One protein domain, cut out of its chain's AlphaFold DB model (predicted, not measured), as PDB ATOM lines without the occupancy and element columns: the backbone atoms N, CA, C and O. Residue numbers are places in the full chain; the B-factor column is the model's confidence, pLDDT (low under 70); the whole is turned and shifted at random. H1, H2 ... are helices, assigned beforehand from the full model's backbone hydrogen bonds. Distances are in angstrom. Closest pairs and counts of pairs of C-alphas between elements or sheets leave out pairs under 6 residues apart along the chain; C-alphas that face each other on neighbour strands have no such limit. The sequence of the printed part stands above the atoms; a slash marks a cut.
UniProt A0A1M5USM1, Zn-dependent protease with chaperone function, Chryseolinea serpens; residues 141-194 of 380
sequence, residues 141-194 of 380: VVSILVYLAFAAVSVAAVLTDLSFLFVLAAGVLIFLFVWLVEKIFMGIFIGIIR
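Overview. This is residues 141 to 194 of the 380 residues of the protein "Zn-dependent protease with chaperone function" of Chryseolinea serpens (UniProt A0A1M5USM1). Two helices make a lopsided V: H1, the shorter arm, runs down to a tight turn at residues 161 to 163, and H2, the longer arm, folds back from it and spreads away from H1. The two helices meet only near the turn, and residues 141 to 153 of H1 and 169 to 194 of H2 stand free. The printed part has 54 residues with two named helices, H1 then H2, and no named strand; its class is all helix. It is extended, with a radius of gyration of the C-alphas of 16.4 A, and flat, spanning 51 by 30 by 6 A.

Along the chain. Find C-alpha 141 at (45.555, 24.903, 96.413); from there H1 takes residues 141 to 160 and covers 28.4 A from first to last C-alpha, ending at C-alpha 160 at (29.058, 3.319, 88.006). Past three link residues, look for C-alpha 164 at (32.047, 0.659, 95.497), where H2 begins. H2 takes residues 164 to 194, covers 44.6 A and ends at C-alpha 194 at (54.065, 14.370, 131.767).

Arrangement. H1 and H2 form a helical hairpin and run opposite ways, at a steep tilt of 38 degrees. Look near the link for where they touch: residues 154 to 158 of H1 and residues 164 to 168 of H2 alone take part, with 4 pairs of C-alphas within 8 A. The closest C-alphas of the two helices are those of Val 158 and Phe 164, 5.3 A apart. Their centres are 22.3 A apart. Along the backbone of H1 and of H2, every O i to N i+4 pair is within hydrogen-bond range.

Size, cuts and confidence. The two C-alphas farthest apart are those of Thr 160 and Arg 194, at 51.6 A, while the first and last printed C-alphas, 141 and 194, are 37.9 A apart. The printed part has no cut, and the link from H1 to H2 is tight. In the B-factor column you will find a mean pLDDT of 95.9 for the printed part of this model; no printed residue is under 70.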
ATOM      1  N   VAL A 141      46.121  25.162  97.746       98.19
ATOM      2  CA  VAL A 141      45.555  24.903  96.413       98.19
ATOM      3  C   VAL A 141      45.696  23.429  96.043       98.19
ATOM      4  O   VAL A 141      44.712  22.795  95.672       98.19
ATOM      5  N   VAL A 142      46.890  22.855  96.206       97.88
ATOM      6  CA  VAL A 142      47.138  21.441  95.887       97.88
ATOM      7  C   VAL A 142      46.265  20.528  96.745       97.88
ATOM      8  O   VAL A 142      45.635  19.616  96.219       97.88
ATOM      9  N   SER A 143      46.171  20.782  98.052       97.88
ATOM     10  CA  SER A 143      45.311  20.002  98.943       97.88
ATOM     11  C   SER A 143      43.840  20.079  98.543       97.88
ATOM     12  O   SER A 143      43.187  19.042  98.500       97.88
ATOM     13  N   ILE A 144      43.327  21.265  98.199       98.19
ATOM     14  CA  ILE A 144      41.947  21.431  97.722       98.19
ATOM     15  C   ILE A 144      41.721  20.625  96.440       98.19
ATOM     16  O   ILE A 144      40.752  19.873  96.367       98.19
ATOM     17  N   LEU A 145      42.622  20.723  95.459       98.12
ATOM     18  CA  LEU A 145      42.509  19.975  94.204       98.12
ATOM     19  C   LEU A 145      42.513  18.461  94.436       98.12
ATOM     20  O   LEU A 145      41.698  17.756  93.850       98.12
ATOM     21  N   VAL A 146      43.377  17.964  95.324       97.69
ATOM     22  CA  VAL A 146      43.424  16.535  95.670       97.69
ATOM     23  C   VAL A 146      42.134  16.093  96.364       97.69
ATOM     24  O   VAL A 146      41.594  15.046  96.016       97.69
ATOM     25  N   TYR A 147      41.600  16.886  97.299       97.12
ATOM     26  CA  TYR A 147      40.325  16.572  97.948       97.12
ATOM     27  C   TYR A 147      39.157  16.554  96.955       97.12
ATOM     28  O   TYR A 147      38.338  15.637  97.001       97.12
ATOM     29  N   LEU A 148      39.094  17.526  96.041       98.12
ATOM     30  CA  LEU A 148      38.061  17.585  95.005       98.12
ATOM     31  C   LEU A 148      38.172  16.416  94.023       98.12
ATOM     32  O   LEU A 148      37.161  15.794  93.711       98.12
ATOM     33  N   ALA A 149      39.386  16.083  93.579       97.62
ATOM     34  CA  ALA A 149      39.623  14.940  92.704       97.62
ATOM     35  C   ALA A 149      39.212  13.626  93.384       97.62
ATOM     36  O   ALA A 149      38.489  12.829  92.792       97.62
ATOM     37  N   PHE A 150      39.598  13.427  94.647       95.69
ATOM     38  CA  PHE A 150      39.205  12.250  95.421       95.69
ATOM     39  C   PHE A 150      37.683  12.143  95.575       95.69
ATOM     40  O   PHE A 150      37.118  11.069  95.359       95.69
ATOM     41  N   ALA A 151      37.006  13.249  95.896       96.06
ATOM     42  CA  ALA A 151      35.550  13.284  96.003       96.06
ATOM     43  C   ALA A 151      34.871  12.967  94.660       96.06
ATOM     44  O   ALA A 151      33.991  12.112  94.613       96.06
ATOM     45  N   ALA A 152      35.309  13.596  93.565       97.62
ATOM     46  CA  ALA A 152      34.751  13.374  92.233       97.62
ATOM     47  C   ALA A 152      34.931  11.922  91.761       97.62
ATOM     48  O   ALA A 152      33.970  11.310  91.300       97.62
ATOM     49  N   VAL A 153      36.129  11.350  91.936       96.81
ATOM     50  CA  VAL A 153      36.415   9.947  91.591       96.81
ATOM     51  C   VAL A 153      35.565   8.995  92.430       96.81
ATOM     52  O   VAL A 153      34.998   8.052  91.889       96.81
ATOM     53  N   SER A 154      35.422   9.263  93.731       95.12
ATOM     54  CA  SER A 154      34.603   8.433  94.622       95.12
ATOM     55  C   SER A 154      33.129   8.450  94.219       95.12
ATOM     56  O   SER A 154      32.496   7.399  94.156       95.12
ATOM     57  N   VAL A 155      32.584   9.629  93.906       96.38
ATOM     58  CA  VAL A 155      31.192   9.773  93.452       96.38
ATOM     59  C   VAL A 155      30.986   9.071  92.114       96.38
ATOM     60  O   VAL A 155      30.042   8.296  91.982       96.38
ATOM     61  N   ALA A 156      31.874   9.289  91.141       97.12
ATOM     62  CA  ALA A 156      31.787   8.631  89.842       97.12
ATOM     63  C   ALA A 156      31.826   7.100  89.978       97.12
ATOM     64  O   ALA A 156      30.984   6.427  89.392       97.12
ATOM     65  N   ALA A 157      32.729   6.563  90.805       96.25
ATOM     66  CA  ALA A 157      32.850   5.125  91.036       96.25
ATOM     67  C   ALA A 157      31.571   4.511  91.637       96.25
ATOM     68  O   ALA A 157      31.118   3.460  91.187       96.25
ATOM     69  N   VAL A 158      30.942   5.194  92.600       96.62
ATOM     70  CA  VAL A 158      29.671   4.749  93.198       96.62
ATOM     71  C   VAL A 158      28.510   4.821  92.204       96.62
ATOM     72  O   VAL A 158      27.653   3.943  92.204       96.62
ATOM     73  N   LEU A 159      28.470   5.848  91.346       96.69
ATOM     74  CA  LEU A 159      27.443   5.962  90.304       96.69
ATOM     75  C   LEU A 159      27.588   4.882  89.223       96.69
ATOM     76  O   LEU A 159      26.584   4.480  88.641       96.69
ATOM     77  N   THR A 160      28.813   4.416  88.954       96.88
ATOM     78  CA  THR A 160      29.058   3.319  88.006       96.88
ATOM     79  C   THR A 160      28.744   1.946  88.590       96.88
ATOM     80  O   THR A 160      28.220   1.095  87.877       96.88
ATOM     81  N   ASP A 161      29.050   1.724  89.869       96.06
ATOM     82  CA  ASP A 161      28.788   0.465  90.560       96.06
ATOM     83  C   ASP A 161      28.548   0.720  92.055       96.06
ATOM     84  O   ASP A 161      29.431   1.170  92.785       96.06
ATOM     85  N   LEU A 162      27.355   0.373  92.541       95.00
ATOM     86  CA  LEU A 162      27.002   0.529  93.953       95.00
ATOM     87  C   LEU A 162      27.874  -0.328  94.883       95.00
ATOM     88  O   LEU A 162      27.990  -0.003  96.067       95.00
ATOM     89  N   SER A 163      28.528  -1.382  94.378       94.75
ATOM     90  CA  SER A 163      29.465  -2.194  95.162       94.75
ATOM     91  C   SER A 163      30.657  -1.378  95.691       94.75
ATOM     92  O   SER A 163      31.204  -1.693  96.753       94.75
ATOM     93  N   PHE A 164      30.996  -0.255  95.043       94.88
ATOM     94  CA  PHE A 164      32.047   0.659  95.497       94.88
ATOM     95  C   PHE A 164      31.752   1.290  96.865       94.88
ATOM     96  O   PHE A 164      32.678   1.726  97.552       94.88
ATOM     97  N   LEU A 165      30.492   1.286  97.318       94.31
ATOM     98  CA  LEU A 165      30.143   1.681  98.684       94.31
ATOM     99  C   LEU A 165      30.831   0.795  99.731       94.31
ATOM    100  O   LEU A 165      31.264   1.311 100.762       94.31
ATOM    101  N   PHE A 166      31.001  -0.505  99.466       95.88
ATOM    102  CA  PHE A 166      31.729  -1.402 100.369       95.88
ATOM    103  C   PHE A 166      33.220  -1.061 100.420       95.88
ATOM    104  O   PHE A 166      33.816  -1.077 101.497       95.88
ATOM    105  N   VAL A 167      33.813  -0.687  99.281       94.81
ATOM    106  CA  VAL A 167      35.213  -0.241  99.205       94.81
ATOM    107  C   VAL A 167      35.409   1.062  99.982       94.81
ATOM    108  O   VAL A 167      36.340   1.166 100.779       94.81
ATOM    109  N   LEU A 168      34.510   2.040  99.814       94.62
ATOM    110  CA  LEU A 168      34.544   3.290 100.577       94.62
ATOM    111  C   LEU A 168      34.362   3.045 102.077       94.62
ATOM    112  O   LEU A 168      35.112   3.602 102.876       94.62
ATOM    113  N   ALA A 169      33.420   2.182 102.469       95.56
ATOM    114  CA  ALA A 169      33.213   1.816 103.867       95.56
ATOM    115  C   ALA A 169      34.465   1.160 104.472       95.56
ATOM    116  O   ALA A 169      34.909   1.562 105.548       95.56
ATOM    117  N   ALA A 170      35.087   0.215 103.761       96.19
ATOM    118  CA  ALA A 170      36.348  -0.393 104.178       96.19
ATOM    119  C   ALA A 170      37.472   0.652 104.296       96.19
ATOM    120  O   ALA A 170      38.194   0.670 105.292       96.19
ATOM    121  N   GLY A 171      37.579   1.573 103.333       95.12
ATOM    122  CA  GLY A 171      38.539   2.677 103.368       95.12
ATOM    123  C   GLY A 171      38.345   3.600 104.575       95.12
ATOM    124  O   GLY A 171      39.319   3.960 105.237       95.12
ATOM    125  N   VAL A 172      37.097   3.932 104.916       95.56
ATOM    126  CA  VAL A 172      36.763   4.711 106.119       95.56
ATOM    127  C   VAL A 172      37.148   3.952 107.388       95.56
ATOM    128  O   VAL A 172      37.743   4.550 108.282       95.56
ATOM    129  N   LEU A 173      36.878   2.646 107.474       97.56
ATOM    130  CA  LEU A 173      37.274   1.830 108.629       97.56
ATOM    131  C   LEU A 173      38.796   1.780 108.802       97.56
ATOM    132  O   LEU A 173      39.288   1.970 109.914       97.56
ATOM    133  N   ILE A 174      39.548   1.596 107.712       97.19
ATOM    134  CA  ILE A 174      41.018   1.637 107.730       97.19
ATOM    135  C   ILE A 174      41.505   3.016 108.186       97.19
ATOM    136  O   ILE A 174      42.374   3.108 109.052       97.19
ATOM    137  N   PHE A 175      40.927   4.095 107.651       94.94
ATOM    138  CA  PHE A 175      41.269   5.456 108.058       94.94
ATOM    139  C   PHE A 175      41.016   5.688 109.553       94.94
ATOM    140  O   PHE A 175      41.890   6.208 110.247       94.94
ATOM    141  N   LEU A 176      39.852   5.278 110.068       96.88
ATOM    142  CA  LEU A 176      39.512   5.395 111.488       96.88
ATOM    143  C   LEU A 176      40.453   4.569 112.369       96.88
ATOM    144  O   LEU A 176      40.856   5.045 113.428       96.88
ATOM    145  N   PHE A 177      40.844   3.373 111.924       97.44
ATOM    146  CA  PHE A 177      41.818   2.540 112.622       97.44
ATOM    147  C   PHE A 177      43.193   3.217 112.696       97.44
ATOM    148  O   PHE A 177      43.739   3.372 113.786       97.44
ATOM    149  N   VAL A 178      43.727   3.699 111.568       95.88
ATOM    150  CA  VAL A 178      45.010   4.426 111.533       95.88
ATOM    151  C   VAL A 178      44.950   5.690 112.391       95.88
ATOM    152  O   VAL A 178      45.877   5.970 113.150       95.88
ATOM    153  N   TRP A 179      43.844   6.434 112.325       93.75
ATOM    154  CA  TRP A 179      43.621   7.614 113.156       93.75
ATOM    155  C   TRP A 179      43.587   7.273 114.653       93.75
ATOM    156  O   TRP A 179      44.195   7.983 115.452       93.75
ATOM    157  N   LEU A 180      42.925   6.181 115.045       95.94
ATOM    158  CA  LEU A 180      42.900   5.708 116.430       95.94
ATOM    159  C   LEU A 180      44.304   5.328 116.911       95.94
ATOM    160  O   LEU A 180      44.714   5.742 117.995       95.94
ATOM    161  N   VAL A 181      45.059   4.597 116.090       96.56
ATOM    162  CA  VAL A 181      46.446   4.216 116.379       96.56
ATOM    163  C   VAL A 181      47.324   5.462 116.568       96.56
ATOM    164  O   VAL A 181      48.002   5.571 117.589       96.56
ATOM    165  N   GLU A 182      47.244   6.455 115.670       93.00
ATOM    166  CA  GLU A 182      47.923   7.759 115.813       93.00
ATOM    167  C   GLU A 182      47.584   8.422 117.162       93.00
ATOM    168  O   GLU A 182      48.467   8.943 117.849       93.00
ATOM    169  N   LYS A 183      46.309   8.389 117.580       93.69
ATOM    170  CA  LYS A 183      45.868   8.964 118.860       93.69
ATOM    171  C   LYS A 183      46.405   8.221 120.074       93.69
ATOM    172  O   LYS A 183      46.784   8.890 121.032       93.69
ATOM    173  N   ILE A 184      46.464   6.893 120.032       95.50
ATOM    174  CA  ILE A 184      47.046   6.085 121.110       95.50
ATOM    175  C   ILE A 184      48.537   6.401 121.248       95.50
ATOM    176  O   ILE A 184      48.979   6.739 122.344       95.50
ATOM    177  N   PHE A 185      49.296   6.391 120.146       95.62
ATOM    178  CA  PHE A 185      50.724   6.725 120.172       95.62
ATOM    179  C   PHE A 185      50.983   8.138 120.696       95.62
ATOM    180  O   PHE A 185      51.844   8.324 121.555       95.62
ATOM    181  N   MET A 186      50.212   9.132 120.243       93.56
ATOM    182  CA  MET A 186      50.341  10.494 120.761       93.56
ATOM    183  C   MET A 186      49.966  10.571 122.249       93.56
ATOM    184  O   MET A 186      50.623  11.277 123.007       93.56
ATOM    185  N   GLY A 187      48.942   9.833 122.693       94.81
ATOM    186  CA  GLY A 187      48.554   9.765 124.102       94.81
ATOM    187  C   GLY A 187      49.658   9.181 124.986       94.81
ATOM    188  O   GLY A 187      49.976   9.761 126.021       94.81
ATOM    189  N   ILE A 188      50.293   8.092 124.541       96.25
ATOM    190  CA  ILE A 188      51.458   7.493 125.209       96.25
ATOM    191  C   ILE A 188      52.613   8.496 125.258       96.25
ATOM    192  O   ILE A 188      53.189   8.706 126.321       96.25
ATOM    193  N   PHE A 189      52.920   9.162 124.141       94.75
ATOM    194  CA  PHE A 189      53.985  10.162 124.076       94.75
ATOM    195  C   PHE A 189      53.762  11.321 125.059       94.75
ATOM    196  O   PHE A 189      54.674  11.680 125.803       94.75
ATOM    197  N   ILE A 190      52.543  11.863 125.135       94.25
ATOM    198  CA  ILE A 190      52.207  12.889 126.133       94.25
ATOM    199  C   ILE A 190      52.288  12.339 127.556       94.25
ATOM    200  O   ILE A 190      52.772  13.037 128.444       94.25
ATOM    201  N   GLY A 191      51.848  11.099 127.784       94.25
ATOM    202  CA  GLY A 191      52.000  10.429 129.074       94.25
ATOM    203  C   GLY A 191      53.463  10.353 129.516       94.25
ATOM    204  O   GLY A 191      53.765  10.680 130.659       94.25
ATOM    205  N   ILE A 192      54.373  10.017 128.598       94.50
ATOM    206  CA  ILE A 192      55.823   9.991 128.843       94.50
ATOM    207  C   ILE A 192      56.349  11.391 129.175       94.50
ATOM    208  O   ILE A 192      57.083  11.535 130.150       94.50
ATOM    209  N   ILE A 193      55.956  12.424 128.418       93.31
ATOM    210  CA  ILE A 193      56.349  13.811 128.720       93.31
ATOM    211  C   ILE A 193      55.893  14.182 130.131       93.31
ATOM    212  O   ILE A 193      56.715  14.589 130.943       93.31
ATOM    213  N   ARG A 194      54.612  13.993 130.457       93.56
ATOM    214  CA  ARG A 194      54.065  14.370 131.767       93.56
ATOM    215  C   ARG A 194      54.640  13.552 132.923       93.56
ATOM    216  O   ARG A 194      54.753  14.082 134.019       93.56
TER     217      ARG A 194